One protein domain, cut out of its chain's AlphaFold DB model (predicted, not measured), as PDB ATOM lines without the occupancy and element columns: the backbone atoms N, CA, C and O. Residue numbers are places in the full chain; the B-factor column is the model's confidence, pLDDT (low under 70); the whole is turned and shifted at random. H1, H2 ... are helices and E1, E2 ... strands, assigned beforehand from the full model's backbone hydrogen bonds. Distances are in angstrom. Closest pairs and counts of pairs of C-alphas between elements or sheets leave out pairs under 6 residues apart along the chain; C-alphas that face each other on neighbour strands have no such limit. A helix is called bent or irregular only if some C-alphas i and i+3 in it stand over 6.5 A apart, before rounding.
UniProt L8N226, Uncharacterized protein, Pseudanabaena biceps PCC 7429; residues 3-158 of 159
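Overview. This is residues 3 to 158 of the 159 residues of an uncharacterized protein of Pseudanabaena biceps PCC 7429 (UniProt L8N226). One twisted sheet of five strands forms the middle, with H1, H2 and H3 covering one face and H4 crossing the other, a well-formed arrangement of three layers. H5 is a short turn near the start of edge strand E4, and past the last residue of E5, the other edge strand, come little H6 and a tail, residues 147 to 158, with no named element. The 156 printed residues hold six named helices and five named strands, in the order E1 H1 E2 E3 H2 H3 E4 H4 H5 E5 H6. The sheet runs E4, E1, E3, E2, E5, all antiparallel, and the class is mixed, helices and strands. The whole is compact, with a radius of gyration of the C-alphas of 15.0 A and spans of 44 by 35 by 33 A.

Along the chain. The strands are E4, residues 82 to 92, 28.7 A long; E1, 3 to 11, 26.2 A, beginning at C-alpha 3 (35.538, 6.505, -25.896); E3, 49 to 56, 23.3 A; E2, 37 to 45, 23.9 A; and E5, 136 to 140. The helices are H1, residues 14 to 33, 29.2 A; H2, 59 to 67; H3, 69 to 81, 19.0 A; H4, 100 to 110, 15.1 A; H5, 121 to 125; and H6, 143 to 146, ending at C-alpha 146 (43.822, 4.489, -6.698). H1 has a kink of 36 degrees near residue 21 and is irregular, but only just: C-alphas 15 and 18 are 6.9 A apart.

Arrangement. Across E4 and E1, N 6 and O 88 are 2.8 A apart; across E1 and E3, N 5 and O 54, 2.8 A; across the hairpin E2 and E3, N 43 and O 51, 2.9 A; across E2 and E5, N 42 and O 138, 2.9 A. E1, H1, E2 and E3, H2 H3, E4 are split strand-helix-strand units, another strand between their two strands, with right-handed crossovers. H1 runs along the strands at a height over the sheet of 8.8 A. H2 is on the same face, over E3. H1 and H3 touch, closest at the C-alphas of Ile 27 and His 71, 5.5 A, at a shallow tilt of 21 degrees, opposite ways. H4, on the opposite face from H1, runs across the strands, at 90 degrees to E4 on the local plane. H5 only grazes the sheet. Every O i to N i+4 pair is within hydrogen-bond range in H2, H4 and H5; H1 has 14 of 16, and H3 4 of 9 beside 8 of 10 O i to N i+3 pairs; H6 is too short for one.

Size, cuts and confidence. The C-alphas farthest apart, those of Ser 125 and Lys 148, are 44.5 A apart. The printed part has no cut and no long link. Its mean pLDDT is 89.1; residues 145 to 158 are under 70.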
ATOM      1  N   TYR A   3      36.761   7.225 -25.615       97.00
ATOM      2  CA  TYR A   3      35.538   6.505 -25.896       97.00
ATOM      3  C   TYR A   3      34.676   6.423 -24.638       97.00
ATOM      4  O   TYR A   3      35.083   5.894 -23.602       97.00
ATOM      5  N   LEU A   4      33.482   6.999 -24.712       97.31
ATOM      6  CA  LEU A   4      32.531   7.064 -23.616       97.31
ATOM      7  C   LEU A   4      31.505   5.945 -23.774       97.31
ATOM      8  O   LEU A   4      30.811   5.860 -24.784       97.31
ATOM      9  N   SER A   5      31.369   5.120 -22.746       97.38
ATOM     10  CA  SER A   5      30.296   4.142 -22.635       97.38
ATOM     11  C   SER A   5      29.321   4.555 -21.550       97.38
ATOM     12  O   SER A   5      29.736   4.876 -20.440       97.38
ATOM     13  N   MET A   6      28.035   4.533 -21.873       97.75
ATOM     14  CA  MET A   6      26.925   4.881 -20.995       97.75
ATOM     15  C   MET A   6      25.935   3.725 -20.988       97.75
ATOM     16  O   MET A   6      25.534   3.246 -22.049       97.75
ATOM     17  N   THR A   7      25.507   3.289 -19.811       96.25
ATOM     18  CA  THR A   7      24.498   2.243 -19.663       96.25
ATOM     19  C   THR A   7      23.498   2.606 -18.577       96.25
ATOM     20  O   THR A   7      23.839   3.222 -17.563       96.25
ATOM     21  N   ARG A   8      22.250   2.198 -18.792       96.75
ATOM     22  CA  ARG A   8      21.203   2.179 -17.775       96.75
ATOM     23  C   ARG A   8      20.571   0.795 -17.766       96.75
ATOM     24  O   ARG A   8      20.242   0.253 -18.819       96.75
ATOM     25  N   LEU A   9      20.393   0.271 -16.565       95.88
ATOM     26  CA  LEU A   9      19.758  -0.999 -16.268       95.88
ATOM     27  C   LEU A   9      18.668  -0.762 -15.224       95.88
ATOM     28  O   LEU A   9      18.886   0.004 -14.288       95.88
ATOM     29  N   LYS A  10      17.528  -1.434 -15.333       96.81
ATOM     30  CA  LYS A  10      16.526  -1.490 -14.262       96.81
ATOM     31  C   LYS A  10      16.253  -2.943 -13.935       96.81
ATOM     32  O   LYS A  10      15.856  -3.690 -14.827       96.81
ATOM     33  N   LEU A  11      16.466  -3.344 -12.682       96.81
ATOM     34  CA  LEU A  11      16.117  -4.700 -12.258       96.81
ATOM     35  C   LEU A  11      14.596  -4.840 -12.188       96.81
ATOM     36  O   LEU A  11      13.912  -3.941 -11.696       96.81
ATOM     37  N   LYS A  12      14.073  -5.983 -12.634       95.75
ATOM     38  CA  LYS A  12      12.628  -6.257 -12.614       95.75
ATOM     39  C   LYS A  12      12.099  -6.614 -11.221       95.75
ATOM     40  O   LYS A  12      10.911  -6.471 -10.957       95.75
ATOM     41  N   SER A  13      12.978  -7.065 -10.319       95.44
ATOM     42  CA  SER A  13      12.619  -7.485  -8.961       95.44
ATOM     43  C   SER A  13      13.744  -7.213  -7.951       95.44
ATOM     44  O   SER A  13      14.917  -7.420  -8.281       95.44
ATOM     45  N   PRO A  14      13.423  -6.818  -6.699       95.12
ATOM     46  CA  PRO A  14      14.404  -6.678  -5.620       95.12
ATOM     47  C   PRO A  14      15.160  -7.971  -5.297       95.12
ATOM     48  O   PRO A  14      16.275  -7.907  -4.785       95.12
ATOM     49  N   LEU A  15      14.592  -9.140  -5.619       95.56
ATOM     50  CA  LEU A  15      15.241 -10.441  -5.411       95.56
ATOM     51  C   LEU A  15      16.583 -10.543  -6.152       95.56
ATOM     52  O   LEU A  15      17.507 -11.202  -5.678       95.56
ATOM     53  N   TYR A  16      16.724  -9.827  -7.270       94.69
ATOM     54  CA  TYR A  16      17.958  -9.802  -8.048       94.69
ATOM     55  C   TYR A  16      19.024  -8.853  -7.486       94.69
ATOM     56  O   TYR A  16      20.143  -8.855  -7.987       94.69
ATOM     57  N   LEU A  17      18.746  -8.066  -6.436       93.69
ATOM     58  CA  LEU A  17      19.723  -7.114  -5.887       93.69
ATOM     59  C   LEU A  17      20.977  -7.804  -5.352       93.69
ATOM     60  O   LEU A  17      22.088  -7.395  -5.681       93.69
ATOM     61  N   ILE A  18      20.816  -8.848  -4.537       93.81
ATOM     62  CA  ILE A  18      21.944  -9.579  -3.949       93.81
ATOM     63  C   ILE A  18      22.846 -10.182  -5.043       93.81
ATOM     64  O   ILE A  18      24.037  -9.845  -5.062       93.81
ATOM     65  N   PRO A  19      22.338 -11.013  -5.981       93.75
ATOM     66  CA  PRO A  19      23.184 -11.568  -7.036       93.75
ATOM     67  C   PRO A  19      23.759 -10.481  -7.953       93.75
ATOM     68  O   PRO A  19      24.934 -10.559  -8.324       93.75
ATOM     69  N   PHE A  20      22.996  -9.419  -8.239       93.25
ATOM     70  CA  PHE A  20      23.482  -8.271  -9.001       93.25
ATOM     71  C   PHE A  20      24.681  -7.600  -8.330       93.25
ATOM     72  O   PHE A  20      25.690  -7.366  -8.988       93.25
ATOM     73  N   PHE A  21      24.628  -7.312  -7.026       93.12
ATOM     74  CA  PHE A  21      25.738  -6.653  -6.333       93.12
ATOM     75  C   PHE A  21      26.992  -7.523  -6.257       93.12
ATOM     76  O   PHE A  21      28.101  -6.997  -6.393       93.12
ATOM     77  N   ILE A  22      26.836  -8.837  -6.078       94.00
ATOM     78  CA  ILE A  22      27.958  -9.782  -6.102       94.00
ATOM     79  C   ILE A  22      28.637  -9.746  -7.475       94.00
ATOM     80  O   ILE A  22      29.849  -9.534  -7.551       94.00
ATOM     81  N   GLN A  23      27.863  -9.882  -8.554       92.75
ATOM     82  CA  GLN A  23      28.387  -9.845  -9.919       92.75
ATOM     83  C   GLN A  23      28.996  -8.474 -10.252       92.75
ATOM     84  O   GLN A  23      30.116  -8.389 -10.751       92.75
ATOM     85  N   ASN A  24      28.318  -7.387  -9.883       92.94
ATOM     86  CA  ASN A  24      28.795  -6.025 -10.093       92.94
ATOM     87  C   ASN A  24      30.128  -5.772  -9.372       92.94
ATOM     88  O   ASN A  24      31.007  -5.119  -9.921       92.94
ATOM     89  N   LYS A  25      30.343  -6.328  -8.171       93.69
ATOM     90  CA  LYS A  25      31.639  -6.226  -7.478       93.69
ATOM     91  C   LYS A  25      32.770  -6.869  -8.287       93.69
ATOM     92  O   LYS A  25      33.852  -6.288  -8.369       93.69
ATOM     93  N   LYS A  26      32.526  -8.032  -8.895       94.00
ATOM     94  CA  LYS A  26      33.507  -8.705  -9.758       94.00
ATOM     95  C   LYS A  26      33.789  -7.893 -11.024       94.00
ATOM     96  O   LYS A  26      34.950  -7.612 -11.314       94.00
ATOM     97  N   ILE A  27      32.737  -7.413 -11.690       93.62
ATOM     98  CA  ILE A  27      32.840  -6.542 -12.870       93.62
ATOM     99  C   ILE A  27      33.625  -5.269 -12.545       93.62
ATOM    100  O   ILE A  27      34.497  -4.872 -13.308       93.62
ATOM    101  N   LEU A  28      33.368  -4.632 -11.399       94.38
ATOM    102  CA  LEU A  28      34.094  -3.431 -10.983       94.38
ATOM    103  C   LEU A  28      35.580  -3.707 -10.728       94.38
ATOM    104  O   LEU A  28      36.412  -2.852 -11.029       94.38
ATOM    105  N   ASN A  29      35.931  -4.874 -10.187       93.88
ATOM    106  CA  ASN A  29      37.331  -5.260 -10.025       93.88
ATOM    107  C   ASN A  29      38.013  -5.451 -11.388       93.88
ATOM    108  O   ASN A  29      39.091  -4.894 -11.596       93.88
ATOM    109  N   GLN A  30      37.361  -6.153 -12.324       93.69
ATOM    110  CA  GLN A  30      37.843  -6.300 -13.702       93.69
ATOM    111  C   GLN A  30      37.995  -4.933 -14.383       93.69
ATOM    112  O   GLN A  30      39.058  -4.632 -14.922       93.69
ATOM    113  N   LEU A  31      36.980  -4.068 -14.296       95.62
ATOM    114  CA  LEU A  31      36.961  -2.729 -14.892       95.62
ATOM    115  C   LEU A  31      38.159  -1.898 -14.432       95.62
ATOM    116  O   LEU A  31      38.883  -1.327 -15.239       95.62
ATOM    117  N   ARG A  32      38.405  -1.858 -13.119       95.06
ATOM    118  CA  ARG A  32      39.504  -1.067 -12.546       95.06
ATOM    119  C   ARG A  32      40.885  -1.576 -12.951       95.06
ATOM    120  O   ARG A  32      41.836  -0.796 -12.892       95.06
ATOM    121  N   ALA A  33      41.005  -2.857 -13.275       93.94
ATOM    122  CA  ALA A  33      42.242  -3.479 -13.735       93.94
ATOM    123  C   ALA A  33      42.373  -3.493 -15.268       93.94
ATOM    124  O   ALA A  33      43.421  -3.885 -15.773       93.94
ATOM    125  N   SER A  34      41.332  -3.086 -15.998       94.94
ATOM    126  CA  SER A  34      41.301  -3.160 -17.456       94.94
ATOM    127  C   SER A  34      42.246  -2.140 -18.080       94.94
ATOM    128  O   SER A  34      42.313  -0.984 -17.650       94.94
ATOM    129  N   GLN A  35      42.952  -2.578 -19.121       94.56
ATOM    130  CA  GLN A  35      43.752  -1.699 -19.960       94.56
ATOM    131  C   GLN A  35      42.862  -0.599 -20.550       94.56
ATOM    132  O   GLN A  35      41.696  -0.831 -20.858       94.56
ATOM    133  N   GLY A  36      43.392   0.619 -20.633       94.69
ATOM    134  CA  GLY A  36      42.702   1.749 -21.250       94.69
ATOM    135  C   GLY A  36      41.508   2.330 -20.487       94.69
ATOM    136  O   GLY A  36      40.940   3.331 -20.923       94.69
ATOM    137  N   PHE A  37      41.134   1.776 -19.329       97.06
ATOM    138  CA  PHE A  37      40.121   2.386 -18.469       97.06
ATOM    139  C   PHE A  37      40.657   3.676 -17.828       97.06
ATOM    140  O   PHE A  37      41.608   3.653 -17.045       97.06
ATOM    141  N   VAL A  38      40.016   4.811 -18.125       96.31
ATOM    142  CA  VAL A  38      40.455   6.135 -17.654       96.31
ATOM    143  C   VAL A  38      39.787   6.487 -16.329       96.31
ATOM    144  O   VAL A  38      40.457   6.751 -15.331       96.31
ATOM    145  N   LYS A  39      38.451   6.516 -16.318       97.25
ATOM    146  CA  LYS A  39      37.612   6.790 -15.142       97.25
ATOM    147  C   LYS A  39      36.152   6.500 -15.458       97.25
ATOM    148  O   LYS A  39      35.756   6.385 -16.613       97.25
ATOM    149  N   GLY A  40      35.327   6.417 -14.430       97.00
ATOM    150  CA  GLY A  40      33.892   6.253 -14.589       97.00
ATOM    151  C   GLY A  40      33.130   6.699 -13.359       97.00
ATOM    152  O   GLY A  40      33.712   7.119 -12.360       97.00
ATOM    153  N   LYS A  41      31.812   6.585 -13.420       96.75
ATOM    154  CA  LYS A  41      30.942   6.716 -12.255       96.75
ATOM    155  C   LYS A  41      29.738   5.801 -12.406       96.75
ATOM    156  O   LYS A  41      29.306   5.497 -13.517       96.75
ATOM    157  N   ILE A  42      29.209   5.385 -11.269       96.75
ATOM    158  CA  ILE A  42      27.983   4.598 -11.156       96.75
ATOM    159  C   ILE A  42      26.966   5.353 -10.312       96.75
ATOM    160  O   ILE A  42      27.348   6.135  -9.437       96.75
ATOM    161  N   LEU A  43      25.691   5.102 -10.579       95.88
ATOM    162  CA  LEU A  43      24.548   5.631  -9.848       95.88
ATOM    163  C   LEU A  43      23.586   4.485  -9.545       95.88
ATOM    164  O   LEU A  43      23.157   3.793 -10.464       95.88
ATOM    165  N   ALA A  44      23.209   4.321  -8.286       94.75
ATOM    166  CA  ALA A  44      22.008   3.594  -7.909       94.75
ATOM    167  C   ALA A  44      20.908   4.624  -7.643       94.75
ATOM    168  O   ALA A  44      21.043   5.468  -6.757       94.75
ATOM    169  N   ALA A  45      19.856   4.580  -8.445       93.88
ATOM    170  CA  ALA A  45      18.684   5.434  -8.351       93.88
ATOM    171  C   ALA A  45      17.484   4.624  -7.817       93.88
ATOM    172  O   ALA A  45      17.543   3.387  -7.772       93.88
ATOM    173  N   PRO A  46      16.379   5.288  -7.428       91.25
ATOM    174  CA  PRO A  46      15.163   4.600  -7.007       91.25
ATOM    175  C   PRO A  46      14.631   3.660  -8.097       91.25
ATOM    176  O   PRO A  46      15.046   3.717  -9.257       91.25
ATOM    177  N   ASN A  47      13.688   2.790  -7.730       92.00
ATOM    178  CA  ASN A  47      13.093   1.804  -8.642       92.00
ATOM    179  C   ASN A  47      14.128   0.851  -9.261       92.00
ATOM    180  O   ASN A  47      14.023   0.512 -10.437       92.00
ATOM    181  N   LEU A  48      15.142   0.453  -8.480       95.06
ATOM    182  CA  LEU A  48      16.173  -0.519  -8.869       95.06
ATOM    183  C   LEU A  48      16.935  -0.135 -10.150       95.06
ATOM    184  O   LEU A  48      17.377  -1.001 -10.908       95.06
ATOM    185  N   SER A  49      17.065   1.169 -10.402       95.06
ATOM    186  CA  SER A  49      17.694   1.697 -11.608       95.06
ATOM    187  C   SER A  49      19.180   1.946 -11.373       95.06
ATOM    188  O   SER A  49      19.566   2.778 -10.556       95.06
ATOM    189  N   MET A  50      20.022   1.248 -12.122       95.69
ATOM    190  CA  MET A  50      21.474   1.327 -12.055       95.69
ATOM    191  C   MET A  50      22.000   2.007 -13.314       95.69
ATOM    192  O   MET A  50      21.657   1.622 -14.431       95.69
ATOM    193  N   TRP A  51      22.852   3.007 -13.145       97.25
ATOM    194  CA  TRP A  51      23.478   3.724 -14.249       97.25
ATOM    195  C   TRP A  51      24.980   3.600 -14.145       97.25
ATOM    196  O   TRP A  51      25.544   3.686 -13.056       97.25
ATOM    197  N   THR A  52      25.633   3.435 -15.286       96.94
ATOM    198  CA  THR A  52      27.087   3.374 -15.368       96.94
ATOM    199  C   THR A  52      27.552   4.240 -16.519       96.94
ATOM    200  O   THR A  52      26.982   4.218 -17.604       96.94
ATOM    201  N   VAL A  53      28.611   5.005 -16.287       97.88
ATOM    202  CA  VAL A  53      29.365   5.647 -17.356       97.88
ATOM    203  C   VAL A  53      30.847   5.396 -17.141       97.88
ATOM    204  O   VAL A  53      31.356   5.507 -16.024       97.88
ATOM    205  N   THR A  54      31.542   5.049 -18.212       97.75
ATOM    206  CA  THR A  54      32.976   4.759 -18.200       97.75
ATOM    207  C   THR A  54      33.629   5.390 -19.410       97.75
ATOM    208  O   THR A  54      33.079   5.327 -20.507       97.75
ATOM    209  N   LEU A  55      34.800   5.969 -19.201       98.00
ATOM    210  CA  LEU A  55      35.624   6.582 -20.222       98.00
ATOM    211  C   LEU A  55      36.866   5.726 -20.460       98.00
ATOM    212  O   LEU A  55      37.507   5.276 -19.506       98.00
ATOM    213  N   TRP A  56      37.198   5.552 -21.731       97.56
ATOM    214  CA  TRP A  56      38.254   4.672 -22.210       97.56
ATOM    215  C   TRP A  56      39.184   5.406 -23.167       97.56
ATOM    216  O   TRP A  56      38.766   6.350 -23.837       97.56
ATOM    217  N   SER A  57      40.444   4.983 -23.238       96.62
ATOM    218  CA  SER A  57      41.419   5.509 -24.202       96.62
ATOM    219  C   SER A  57      41.113   5.116 -25.642       96.62
ATOM    220  O   SER A  57      41.489   5.848 -26.553       96.62
ATOM    221  N   SER A  58      40.445   3.981 -25.852       95.88
ATOM    222  CA  SER A  58      40.144   3.442 -27.178       95.88
ATOM    223  C   SER A  58      38.830   2.649 -27.177       95.88
ATOM    224  O   SER A  58      38.327   2.260 -26.115       95.88
ATOM    225  N   GLU A  59      38.253   2.425 -28.360       95.50
ATOM    226  CA  GLU A  59      37.096   1.531 -28.499       95.50
ATOM    227  C   GLU A  59      37.519   0.072 -28.278       95.50
ATOM    228  O   GLU A  59      36.775  -0.720 -27.701       95.50
ATOM    229  N   GLU A  60      38.729  -0.278 -28.699       95.56
ATOM    230  CA  GLU A  60      39.294  -1.620 -28.622       95.56
ATOM    231  C   GLU A  60      39.408  -2.085 -27.167       95.56
ATOM    232  O   GLU A  60      38.933  -3.173 -26.832       95.56
ATOM    233  N   ASP A  61      39.943  -1.234 -26.288       95.19
ATOM    234  CA  ASP A  61      40.061  -1.500 -24.849       95.19
ATOM    235  C   ASP A  61      38.682  -1.693 -24.201       95.19
ATOM    236  O   ASP A  61      38.457  -2.627 -23.422       95.19
ATOM    237  N   LEU A  62      37.721  -0.840 -24.572       95.00
ATOM    238  CA  LEU A  62      36.345  -0.950 -24.107       95.00
ATOM    239  C   LEU A  62      35.713  -2.284 -24.523       95.00
ATOM    240  O   LEU A  62      35.067  -2.959 -23.716       95.00
ATOM    241  N   ARG A  63      35.865  -2.664 -25.793       93.50
ATOM    242  CA  ARG A  63      35.320  -3.917 -26.326       93.50
ATOM    243  C   ARG A  63      35.979  -5.127 -25.679       93.50
ATOM    244  O   ARG A  63      35.271  -6.074 -25.343       93.50
ATOM    245  N   ALA A  64      37.292  -5.079 -25.460       92.94
ATOM    246  CA  ALA A  64      38.028  -6.134 -24.777       92.94
ATOM    247  C   ALA A  64      37.506  -6.355 -23.349       92.94
ATOM    248  O   ALA A  64      37.365  -7.504 -22.932       92.94
ATOM    249  N   PHE A  65      37.148  -5.289 -22.627       92.19
ATOM    250  CA  PHE A  65      36.477  -5.400 -21.330       92.19
ATOM    251  C   PHE A  65      35.060  -5.982 -21.443       92.19
ATOM    252  O   PHE A  65      34.711  -6.889 -20.691       92.19
ATOM    253  N   TYR A  66      34.241  -5.481 -22.374       87.19
ATOM    254  CA  TYR A  66      32.833  -5.880 -22.502       87.19
ATOM    255  C   TYR A  66      32.625  -7.343 -22.889       87.19
ATOM    256  O   TYR A  66      31.656  -7.958 -22.438       87.19
ATOM    257  N   LEU A  67      33.471  -7.855 -23.784       86.94
ATOM    258  CA  LEU A  67      33.301  -9.168 -24.407       86.94
ATOM    259  C   LEU A  67      33.930 -10.303 -23.598       86.94
ATOM    260  O   LEU A  67      33.609 -11.459 -23.852       86.94
ATOM    261  N   ASN A  68      34.799  -9.993 -22.634       83.94
ATOM    262  CA  ASN A  68      35.582 -10.995 -21.920       83.94
ATOM    263  C   ASN A  68      35.329 -10.964 -20.409       83.94
ATOM    264  O   ASN A  68      34.953  -9.942 -19.830       83.94
ATOM    265  N   GLY A  69      35.615 -12.092 -19.759       85.62
ATOM    266  CA  GLY A  69      35.588 -12.228 -18.305       85.62
ATOM    267  C   GLY A  69      34.205 -12.013 -17.685       85.62
ATOM    268  O   GLY A  69      33.172 -12.281 -18.294       85.62
ATOM    269  N   GLU A  70      34.204 -11.485 -16.464       85.19
ATOM    270  CA  GLU A  70      33.021 -11.344 -15.606       85.19
ATOM    271  C   GLU A  70      31.922 -10.477 -16.236       85.19
ATOM    272  O   GLU A  70      30.732 -10.705 -16.003       85.19
ATOM    273  N   HIS A  71      32.297  -9.466 -17.030       82.38
ATOM    274  CA  HIS A  71      31.310  -8.652 -17.736       82.38
ATOM    275  C   HIS A  71      30.597  -9.461 -18.831       82.38
ATOM    276  O   HIS A  71      29.369  -9.393 -18.927       82.38
ATOM    277  N   GLY A  72      31.340 -10.225 -19.636       81.44
ATOM    278  CA  GLY A  72      30.785 -11.042 -20.719       81.44
ATOM    279  C   GLY A  72      29.758 -12.054 -20.209       81.44
ATOM    280  O   GLY A  72      28.627 -12.073 -20.687       81.44
ATOM    281  N   GLU A  73      30.099 -12.789 -19.150       83.31
ATOM    282  CA  GLU A  73      29.214 -13.777 -18.503       83.31
ATOM    283  C   GLU A  73      27.910 -13.172 -17.955       83.31
ATOM    284  O   GLU A  73      26.896 -13.849 -17.791       83.31
ATOM    285  N   THR A  74      27.914 -11.874 -17.649       82.56
ATOM    286  CA  THR A  74      26.739 -11.186 -17.099       82.56
ATOM    287  C   THR A  74      25.744 -10.787 -18.183       82.56
ATOM    288  O   THR A  74      24.573 -10.556 -17.882       82.56
ATOM    289  N   ILE A  75      26.169 -10.724 -19.450       82.06
ATOM    290  CA  ILE A  75      25.308 -10.299 -20.558       82.06
ATOM    291  C   ILE A  75      24.073 -11.198 -20.689       82.06
ATOM    292  O   ILE A  75      22.986 -10.686 -20.961       82.06
ATOM    293  N   GLU A  76      24.221 -12.500 -20.456       79.00
ATOM    294  CA  GLU A  76      23.118 -13.469 -20.499       79.00
ATOM    295  C   GLU A  76      22.116 -13.235 -19.358       79.00
ATOM    296  O   GLU A  76      20.903 -13.212 -19.576       79.00
ATOM    297  N   LYS A  77      22.623 -12.934 -18.157       87.00
ATOM    298  CA  LYS A  77      21.820 -12.686 -16.946       87.00
ATOM    299  C   LYS A  77      20.994 -11.400 -17.030       87.00
ATOM    300  O   LYS A  77      19.973 -11.284 -16.360       87.00
ATOM    301  N   ILE A  78      21.400 -10.429 -17.856       88.00
ATOM    302  CA  ILE A  78      20.669  -9.157 -18.013       88.00
ATOM    303  C   ILE A  78      19.229  -9.394 -18.473       88.00
ATOM    304  O   ILE A  78      18.333  -8.741 -17.940       88.00
ATOM    305  N   ASN A  79      19.007 -10.320 -19.414       88.31
ATOM    306  CA  ASN A  79      17.663 -10.636 -19.910       88.31
ATOM    307  C   ASN A  79      16.770 -11.200 -18.804       88.31
ATOM    308  O   ASN A  79      15.589 -10.879 -18.744       88.31
ATOM    309  N   GLU A  80      17.337 -12.010 -17.914       90.81
ATOM    310  CA  GLU A  80      16.601 -12.579 -16.792       90.81
ATOM    311  C   GLU A  80      16.301 -11.521 -15.722       90.81
ATOM    312  O   GLU A  80      15.188 -11.455 -15.212       90.81
ATOM    313  N   TRP A  81      17.282 -10.689 -15.367       94.31
ATOM    314  CA  TRP A  81      17.201  -9.839 -14.173       94.31
ATOM    315  C   TRP A  81      16.545  -8.482 -14.409       94.31
ATOM    316  O   TRP A  81      16.150  -7.819 -13.444       94.31
ATOM    317  N   SER A  82      16.460  -8.030 -15.660       95.81
ATOM    318  CA  SER A  82      16.209  -6.620 -15.970       95.81
ATOM    319  C   SER A  82      14.922  -6.417 -16.751       95.81
ATOM    320  O   SER A  82      14.635  -7.160 -17.682       95.81
ATOM    321  N   SER A  83      14.187  -5.364 -16.398       96.88
ATOM    322  CA  SER A  83      13.049  -4.868 -17.176       96.88
ATOM    323  C   SER A  83      13.454  -3.760 -18.149       96.88
ATOM    324  O   SER A  83      12.736  -3.492 -19.109       96.88
ATOM    325  N   ASP A  84      14.599  -3.107 -17.909       96.94
ATOM    326  CA  ASP A  84      15.142  -2.075 -18.790       96.94
ATOM    327  C   ASP A  84      16.638  -2.302 -18.976       96.94
ATOM    328  O   ASP A  84      17.363  -2.578 -18.017       96.94
ATOM    329  N   SER A  85      17.114  -2.121 -20.201       96.62
ATOM    330  CA  SER A  85      18.532  -2.169 -20.536       96.62
ATOM    331  C   SER A  85      18.761  -1.341 -21.789       96.62
ATOM    332  O   SER A  85      18.344  -1.722 -22.888       96.62
ATOM    333  N   VAL A  86      19.495  -0.246 -21.635       97.44
ATOM    334  CA  VAL A  86      19.920   0.617 -22.734       97.44
ATOM    335  C   VAL A  86      21.404   0.926 -22.603       97.44
ATOM    336  O   VAL A  86      21.934   1.101 -21.501       97.44
ATOM    337  N   ARG A  87      22.090   1.001 -23.742       95.88
ATOM    338  CA  ARG A  87      23.492   1.414 -23.804       95.88
ATOM    339  C   ARG A  87      23.742   2.393 -24.935       95.88
ATOM    340  O   ARG A  87      23.115   2.299 -25.984       95.88
ATOM    341  N   CYS A  88      24.698   3.284 -24.751       96.62
ATOM    342  CA  CYS A  88      25.186   4.179 -25.784       96.62
ATOM    343  C   CYS A  88      26.709   4.264 -25.692       96.62
ATOM    344  O   CYS A  88      27.287   4.250 -24.604       96.62
ATOM    345  N   HIS A  89      27.345   4.337 -26.852       95.81
ATOM    346  CA  HIS A  89      28.779   4.481 -26.997       95.81
ATOM    347  C   HIS A  89      29.047   5.688 -27.886       95.81
ATOM    348  O   HIS A  89      28.378   5.848 -28.909       95.81
ATOM    349  N   GLN A  90      29.986   6.541 -27.491       95.38
ATOM    350  CA  GLN A  90      30.282   7.767 -28.217       95.38
ATOM    351  C   GLN A  90      31.764   8.121 -28.122       95.38
ATOM    352  O   GLN A  90      32.368   8.047 -27.054       95.38
ATOM    353  N   LEU A  91      32.329   8.573 -29.236       96.12
ATOM    354  CA  LEU A  91      33.642   9.203 -29.273       96.12
ATOM    355  C   LEU A  91      33.567  10.615 -28.670       96.12
ATOM    356  O   LEU A  91      32.622  11.363 -28.929       96.12
ATOM    357  N   THR A  92      34.558  10.989 -27.870       94.62
ATOM    358  CA  THR A  92      34.643  12.311 -27.240       94.62
ATOM    359  C   THR A  92      36.079  12.821 -27.249       94.62
ATOM    360  O   THR A  92      37.036  12.061 -27.105       94.62
ATOM    361  N   GLU A  93      36.250  14.124 -27.415       93.88
ATOM    362  CA  GLU A  93      37.561  14.774 -27.305       93.88
ATOM    363  C   GLU A  93      37.899  15.132 -25.857       93.88
ATOM    364  O   GLU A  93      39.070  15.240 -25.497       93.88
ATOM    365  N   SER A  94      36.874  15.260 -25.013       92.56
ATOM    366  CA  SER A  94      37.028  15.581 -23.602       92.56
ATOM    367  C   SER A  94      37.274  14.327 -22.781       92.56
ATOM    368  O   SER A  94      36.583  13.318 -22.946       92.56
ATOM    369  N   ASP A  95      38.200  14.425 -21.832       91.62
ATOM    370  CA  ASP A  95      38.360  13.414 -20.801       91.62
ATOM    371  C   ASP A  95      37.334  13.589 -19.664       91.62
ATOM    372  O   ASP A  95      37.331  12.808 -18.724       91.62
ATOM    373  N   ALA A  96      36.460  14.598 -19.679       93.00
ATOM    374  CA  ALA A  96      35.495  14.820 -18.607       93.00
ATOM    375  C   ALA A  96      34.333  13.815 -18.661       93.00
ATOM    376  O   ALA A  96      33.820  13.464 -19.721       93.00
ATOM    377  N   ILE A  97      33.866  13.381 -17.486       94.38
ATOM    378  CA  ILE A  97      32.649  12.571 -17.386       94.38
ATOM    379  C   ILE A  97      31.429  13.508 -17.413       94.38
ATOM    380  O   ILE A  97      31.327  14.361 -16.526       94.38
ATOM    381  N   PRO A  98      30.475  13.347 -18.353       95.00
ATOM    382  CA  PRO A  98      29.304  14.219 -18.431       95.00
ATOM    383  C   PRO A  98      28.409  14.142 -17.187       95.00
ATOM    384  O   PRO A  98      28.431  13.167 -16.426       95.00
ATOM    385  N   SER A  99      27.563  15.156 -16.989       95.25
ATOM    386  CA  SER A  99      26.512  15.120 -15.967       95.25
ATOM    387  C   SER A  99      25.547  13.953 -16.214       95.25
ATOM    388  O   SER A  99      25.432  13.443 -17.329       95.25
ATOM    389  N   TRP A 100      24.849  13.501 -15.172       95.75
ATOM    390  CA  TRP A 100      23.875  12.422 -15.338       95.75
ATOM    391  C   TRP A 100      22.702  12.803 -16.245       95.75
ATOM    392  O   TRP A 100      22.219  11.956 -16.988       95.75
ATOM    393  N   GLU A 101      22.301  14.075 -16.248       95.44
ATOM    394  CA  GLU A 101      21.272  14.565 -17.164       95.44
ATOM    395  C   GLU A 101      21.751  14.528 -18.621       95.44
ATOM    396  O   GLU A 101      21.030  14.052 -19.491       95.44
ATOM    397  N   ASN A 102      23.005  14.908 -18.892       95.94
ATOM    398  CA  ASN A 102      23.571  14.773 -20.235       95.94
ATOM    399  C   ASN A 102      23.646  13.301 -20.661       95.94
ATOM    400  O   ASN A 102      23.305  12.979 -21.793       95.94
ATOM    401  N   ILE A 103      24.034  12.398 -19.754       97.19
ATOM    402  CA  ILE A 103      24.042  10.948 -20.015       97.19
ATOM    403  C   ILE A 103      22.634  10.452 -20.354       97.19
ATOM    404  O   ILE A 103      22.466   9.710 -21.320       97.19
ATOM    405  N   ARG A 104      21.616  10.882 -19.599       97.00
ATOM    406  CA  ARG A 104      20.213  10.562 -19.876       97.00
ATOM    407  C   ARG A 104      19.801  11.030 -21.267       97.00
ATOM    408  O   ARG A 104      19.280  10.226 -22.030       97.00
ATOM    409  N   LEU A 105      20.081  12.286 -21.614       96.25
ATOM    410  CA  LEU A 105      19.761  12.844 -22.929       96.25
ATOM    411  C   LEU A 105      20.453  12.077 -24.066       96.25
ATOM    412  O   LEU A 105      19.819  11.804 -25.084       96.25
ATOM    413  N   GLN A 106      21.714  11.671 -23.887       96.44
ATOM    414  CA  GLN A 106      22.417  10.850 -24.879       96.44
ATOM    415  C   GLN A 106      21.811   9.447 -25.008       96.44
ATOM    416  O   GLN A 106      21.623   8.963 -26.123       96.44
ATOM    417  N   LEU A 107      21.444   8.804 -23.895       97.19
ATOM    418  CA  LEU A 107      20.754   7.509 -23.923       97.19
ATOM    419  C   LEU A 107      19.375   7.606 -24.587       97.19
ATOM    420  O   LEU A 107      19.011   6.703 -25.331       97.19
ATOM    421  N   THR A 108      18.633   8.697 -24.387       96.19
ATOM    422  CA  THR A 108      17.366   8.932 -25.094       96.19
ATOM    423  C   THR A 108      17.584   9.125 -26.595       96.19
ATOM    424  O   THR A 108      16.845   8.571 -27.400       96.19
ATOM    425  N   LYS A 109      18.609   9.888 -26.993       96.31
ATOM    426  CA  LYS A 109      18.857  10.224 -28.404       96.31
ATOM    427  C   LYS A 109      19.461   9.071 -29.210       96.31
ATOM    428  O   LYS A 109      19.160   8.915 -30.389       96.31
ATOM    429  N   SER A 110      20.381   8.317 -28.616       95.94
ATOM    430  CA  SER A 110      21.246   7.370 -29.339       95.94
ATOM    431  C   SER A 110      21.442   6.049 -28.593       95.94
ATOM    432  O   SER A 110      22.382   5.297 -28.867       95.94
ATOM    433  N   GLY A 111      20.565   5.759 -27.633       96.00
ATOM    434  CA  GLY A 111      20.552   4.503 -26.904       96.00
ATOM    435  C   GLY A 111      20.165   3.324 -27.788       96.00
ATOM    436  O   GLY A 111      19.195   3.357 -28.541       96.00
ATOM    437  N   ARG A 112      20.918   2.238 -27.652       96.62
ATOM    438  CA  ARG A 112      20.570   0.914 -28.156       96.62
ATOM    439  C   ARG A 112      19.875   0.155 -27.034       96.62
ATOM    440  O   ARG A 112      20.523  -0.247 -26.062       96.62
ATOM    441  N   PHE A 113      18.564   0.012 -27.164       96.19
ATOM    442  CA  PHE A 113      17.720  -0.747 -26.250       96.19
ATOM    443  C   PHE A 113      17.884  -2.239 -26.538       96.19
ATOM    444  O   PHE A 113      17.955  -2.648 -27.694       96.19
ATOM    445  N   ARG A 114      18.020  -3.034 -25.480       93.56
ATOM    446  CA  ARG A 114      18.096  -4.496 -25.566       93.56
ATOM    447  C   ARG A 114      16.689  -5.089 -25.632       93.56
ATOM    448  O   ARG A 114      15.800  -4.612 -24.928       93.56
ATOM    449  N   ASP A 115      16.530  -6.159 -26.400       92.06
ATOM    450  CA  ASP A 115      15.318  -6.975 -26.372       92.06
ATOM    451  C   ASP A 115      15.323  -7.831 -25.101       92.06
ATOM    452  O   ASP A 115      16.214  -8.658 -24.897       92.06
ATOM    453  N   LEU A 116      14.366  -7.565 -24.215       93.50
ATOM    454  CA  LEU A 116      14.216  -8.220 -22.915       93.50
ATOM    455  C   LEU A 116      12.982  -9.122 -22.937       93.50
ATOM    456  O   LEU A 116      12.045  -8.872 -23.691       93.50
ATOM    457  N   THR A 117      12.967 -10.152 -22.093       92.00
ATOM    458  CA  THR A 117      11.832 -11.083 -21.994       92.00
ATOM    459  C   THR A 117      10.617 -10.447 -21.320       92.00
ATOM    460  O   THR A 117       9.486 -10.718 -21.707       92.00
ATOM    461  N   GLU A 118      10.851  -9.573 -20.339       93.75
ATOM    462  CA  GLU A 118       9.818  -8.866 -19.574       93.75
ATOM    463  C   GLU A 118      10.144  -7.360 -19.521       93.75
ATOM    464  O   GLU A 118      10.565  -6.843 -18.479       93.75
ATOM    465  N   PRO A 119      10.030  -6.640 -20.654       96.50
ATOM    466  CA  PRO A 119      10.382  -5.229 -20.711       96.50
ATOM    467  C   PRO A 119       9.373  -4.374 -19.933       96.50
ATOM    468  O   PRO A 119       8.171  -4.642 -19.939       96.50
ATOM    469  N   SER A 120       9.843  -3.306 -19.287       96.19
ATOM    470  CA  SER A 120       8.934  -2.309 -18.710       96.19
ATOM    471  C   SER A 120       8.309  -1.422 -19.789       96.19
ATOM    472  O   SER A 120       8.765  -1.384 -20.933       96.19
ATOM    473  N   PHE A 121       7.299  -0.641 -19.400       96.31
ATOM    474  CA  PHE A 121       6.697   0.356 -20.283       96.31
ATOM    475  C   PHE A 121       7.734   1.344 -20.843       96.31
ATOM    476  O   PHE A 121       7.753   1.560 -22.050       96.31
ATOM    477  N   ASP A 122       8.648   1.847 -20.005       95.31
ATOM    478  CA  ASP A 122       9.707   2.782 -20.416       95.31
ATOM    479  C   ASP A 122      10.647   2.155 -21.468       95.31
ATOM    480  O   ASP A 122      11.070   2.809 -22.420       95.31
ATOM    481  N   GLN A 123      10.961   0.859 -21.333       95.94
ATOM    482  CA  GLN A 123      11.777   0.127 -22.309       95.94
ATOM    483  C   GLN A 123      11.047  -0.011 -23.655       95.94
ATOM    484  O   GLN A 123      11.670   0.155 -24.705       95.94
ATOM    485  N   ILE A 124       9.740  -0.298 -23.623       95.62
ATOM    486  CA  ILE A 124       8.895  -0.445 -24.819       95.62
ATOM    487  C   ILE A 124       8.736   0.901 -25.536       95.62
ATOM    488  O   ILE A 124       8.912   0.970 -26.753       95.62
ATOM    489  N   SER A 125       8.453   1.975 -24.794       96.06
ATOM    490  CA  SER A 125       8.311   3.333 -25.336       96.06
ATOM    491  C   SER A 125       9.648   3.974 -25.720       96.06
ATOM    492  O   SER A 125       9.665   5.014 -26.375       96.06
ATOM    493  N   ARG A 126      10.773   3.335 -25.364       95.75
ATOM    494  CA  ARG A 126      12.144   3.845 -25.535       95.75
ATOM    495  C   ARG A 126      12.368   5.177 -24.821       95.75
ATOM    496  O   ARG A 126      13.156   6.018 -25.258       95.75
ATOM    497  N   GLU A 127      11.708   5.347 -23.686       94.94
ATOM    498  CA  GLU A 127      11.841   6.516 -22.836       94.94
ATOM    499  C   GLU A 127      12.840   6.257 -21.710       94.94
ATOM    500  O   GLU A 127      12.944   5.163 -21.158       94.94
ATOM    501  N   ILE A 128      13.608   7.290 -21.354       95.25
ATOM    502  CA  ILE A 128      14.523   7.229 -20.214       95.25
ATOM    503  C   ILE A 128      14.020   8.184 -19.128       95.25
ATOM    504  O   ILE A 128      14.148   9.409 -19.296       95.25
ATOM    505  N   PRO A 129      13.499   7.650 -18.005       92.94
ATOM    506  CA  PRO A 129      12.992   8.459 -16.907       92.94
ATOM    507  C   PRO A 129      14.044   9.418 -16.354       92.94
ATOM    508  O   PRO A 129      15.245   9.118 -16.331       92.94
ATOM    509  N   LYS A 130      13.585  10.573 -15.863       92.62
ATOM    510  CA  LYS A 130      14.429  11.495 -15.096       92.62
ATOM    511  C   LYS A 130      14.929  10.813 -13.824       92.62
ATOM    512  O   LYS A 130      14.258   9.952 -13.255       92.62
ATOM    513  N   LEU A 131      16.109  11.219 -13.368       89.81
ATOM    514  CA  LEU A 131      16.636  10.744 -12.095       89.81
ATOM    515  C   LEU A 131      15.801  11.280 -10.933       89.81
ATOM    516  O   LEU A 131      15.451  12.457 -10.902       89.81
ATOM    517  N   GLY A 132      15.490  10.397  -9.984       83.19
ATOM    518  CA  GLY A 132      14.831  10.775  -8.738       83.19
ATOM    519  C   GLY A 132      15.786  11.470  -7.763       83.19
ATOM    520  O   GLY A 132      17.004  11.430  -7.926       83.19
ATOM    521  N   LEU A 133      15.219  12.057  -6.707       77.56
ATOM    522  CA  LEU A 133      15.962  12.815  -5.689       77.56
ATOM    523  C   LEU A 133      16.941  11.950  -4.873       77.56
ATOM    524  O   LEU A 133      18.006  12.413  -4.481       77.56
ATOM    525  N   PHE A 134      16.628  10.670  -4.659       85.50
ATOM    526  CA  PHE A 134      17.433   9.779  -3.817       85.50
ATOM    527  C   PHE A 134      18.338   8.876  -4.646       85.50
ATOM    528  O   PHE A 134      17.996   7.727  -4.924       85.50
ATOM    529  N   CYS A 135      19.502   9.389  -5.033       89.94
ATOM    530  CA  CYS A 135      20.499   8.603  -5.747       89.94
ATOM    531  C   CYS A 135      21.793   8.445  -4.941       89.94
ATOM    532  O   CYS A 135      22.281   9.390  -4.322       89.94
ATOM    533  N   LEU A 136      22.389   7.255  -5.007       91.25
ATOM    534  CA  LEU A 136      23.726   6.979  -4.491       91.25
ATOM    535  C   LEU A 136      24.694   6.906  -5.662       91.25
ATOM    536  O   LEU A 136      24.549   6.048  -6.529       91.25
ATOM    537  N   GLN A 137      25.697   7.782  -5.681       94.19
ATOM    538  CA  GLN A 137      26.719   7.775  -6.724       94.19
ATOM    539  C   GLN A 137      28.106   7.447  -6.196       94.19
ATOM    540  O   GLN A 137      28.440   7.724  -5.044       94.19
ATOM    541  N   LYS A 138      28.939   6.897  -7.080       93.94
ATOM    542  CA  LYS A 138      30.342   6.616  -6.791       93.94
ATOM    543  C   LYS A 138      31.205   6.766  -8.034       93.94
ATOM    544  O   LYS A 138      30.891   6.207  -9.080       93.94
ATOM    545  N   THR A 139      32.333   7.455  -7.887       95.06
ATOM    546  CA  THR A 139      33.390   7.517  -8.904       95.06
ATOM    547  C   THR A 139      34.223   6.236  -8.898       95.06
ATOM    548  O   THR A 139      34.535   5.672  -7.846       95.06
ATOM    549  N   ILE A 140      34.609   5.782 -10.085       94.62
ATOM    550  CA  ILE A 140      35.455   4.615 -10.315       94.62
ATOM    551  C   ILE A 140      36.746   5.096 -10.968       94.62
ATOM    552  O   ILE A 140      36.717   5.817 -11.964       94.62
ATOM    553  N   LEU A 141      37.877   4.682 -10.401       94.31
ATOM    554  CA  LEU A 141      39.216   4.999 -10.888       94.31
ATOM    555  C   LEU A 141      40.012   3.706 -11.091       94.31
ATOM    556  O   LEU A 141      39.787   2.743 -10.342       94.31
ATOM    557  N   PRO A 142      40.948   3.670 -12.054       92.81
ATOM    558  CA  PRO A 142      41.781   2.499 -12.287       92.81
ATOM    559  C   PRO A 142      42.627   2.169 -11.052       92.81
ATOM    560  O   PRO A 142      42.937   3.037 -10.227       92.81
ATOM    561  N   VAL A 143      43.023   0.900 -10.914       87.75
ATOM    562  CA  VAL A 143      43.835   0.423  -9.777       87.75
ATOM    563  C   VAL A 143      45.104   1.266  -9.622       87.75
ATOM    564  O   VAL A 143      45.423   1.700  -8.511       87.75
ATOM    565  N   GLN A 144      45.772   1.574 -10.735       73.00
ATOM    566  CA  GLN A 144      47.001   2.369 -10.772       73.00
ATOM    567  C   GLN A 144      46.794   3.798 -10.234       73.00
ATOM    568  O   GLN A 144      47.611   4.279  -9.452       73.00
ATOM    569  N   ALA A 145      45.663   4.445 -10.544       64.56
ATOM    570  CA  ALA A 145      45.325   5.770 -10.013       64.56
ATOM    571  C   ALA A 145      44.914   5.726  -8.529       64.56
ATOM    572  O   ALA A 145      45.191   6.657  -7.773       64.56
ATOM    573  N   SER A 146      44.296   4.628  -8.082       57.91
ATOM    574  CA  SER A 146      43.822   4.489  -6.698       57.91
ATOM    575  C   SER A 146      44.933   4.318  -5.656       57.91
ATOM    576  O   SER A 146      44.711   4.619  -4.488       57.91
ATOM    577  N   LYS A 147      46.147   3.914  -6.057       48.81
ATOM    578  CA  LYS A 147      47.315   3.905  -5.156       48.81
ATOM    579  C   LYS A 147      47.817   5.317  -4.818       48.81
ATOM    580  O   LYS A 147      48.438   5.495  -3.776       48.81
ATOM    581  N   LYS A 148      47.525   6.316  -5.663       42.66
ATOM    582  CA  LYS A 148      47.931   7.720  -5.464       42.66
ATOM    583  C   LYS A 148      46.945   8.512  -4.593       42.66
ATOM    584  O   LYS A 148      47.328   9.513  -4.000       42.66
ATOM    585  N   TYR A 149      45.707   8.036  -4.463       42.94
ATOM    586  CA  TYR A 149      44.658   8.649  -3.648       42.94
ATOM    587  C   TYR A 149      44.159   7.645  -2.604       42.94
ATOM    588  O   TYR A 149      43.245   6.858  -2.859       42.94
ATOM    589  N   LYS A 150      44.770   7.660  -1.411       38.31
ATOM    590  CA  LYS A 150      44.220   6.976  -0.234       38.31
ATOM    591  C   LYS A 150      42.824   7.546   0.058       38.31
ATOM    592  O   LYS A 150      42.692   8.689   0.467       38.31
ATOM    593  N   PHE A 151      41.816   6.717  -0.207       41.75
ATOM    594  CA  PHE A 151      40.462   6.695   0.352       41.75
ATOM    595  C   PHE A 151      39.813   8.056   0.687       41.75
ATOM    596  O   PHE A 151      39.813   8.496   1.832       41.75
ATOM    597  N   THR A 152      39.118   8.652  -0.284       37.38
ATOM    598  CA  THR A 152      37.970   9.527  -0.006       37.38
ATOM    599  C   THR A 152      36.704   8.837  -0.505       37.38
ATOM    600  O   THR A 152      36.394   8.777  -1.694       37.38
ATOM    601  N   SER A 153      35.976   8.227   0.426       37.62
ATOM    602  CA  SER A 153      34.610   7.765   0.197       37.62
ATOM    603  C   SER A 153      33.707   9.006   0.201       37.62
ATOM    604  O   SER A 153      33.185   9.399   1.240       37.62
ATOM    605  N   ASN A 154      33.556   9.658  -0.952       37.53
ATOM    606  CA  ASN A 154      32.593  10.745  -1.119       37.53
ATOM    607  C   ASN A 154      31.250  10.155  -1.561       37.53
ATOM    608  O   ASN A 154      30.951  10.085  -2.751       37.53
ATOM    609  N   PHE A 155      30.446   9.712  -0.594       42.72
ATOM    610  CA  PHE A 155      29.007   9.576  -0.804       42.72
ATOM    611  C   PHE A 155      28.416  10.987  -0.795       42.72
ATOM    612  O   PHE A 155      28.337  11.624   0.251       42.72
ATOM    613  N   GLN A 156      28.045  11.502  -1.965       42.56
ATOM    614  CA  GLN A 156      27.283  12.744  -2.068       42.56
ATOM    615  C   GLN A 156      25.807  12.401  -2.266       42.56
ATOM    616  O   GLN A 156      25.435  11.838  -3.295       42.56
ATOM    617  N   LEU A 157      24.994  12.743  -1.267       35.38
ATOM    618  CA  LEU A 157      23.546  12.873  -1.391       35.38
ATOM    619  C   LEU A 157      23.265  14.224  -2.058       35.38
ATOM    620  O   LEU A 157      23.693  15.256  -1.541       35.38
ATOM    621  N   PHE A 158      22.578  14.227  -3.198       40.41
ATOM    622  CA  PHE A 158      21.965  15.455  -3.707       40.41
ATOM    623  C   PHE A 158      20.659  15.694  -2.938       40.41
ATOM    624  O   PHE A 158      19.903  14.751  -2.709       40.41
TER     625      PHE A 158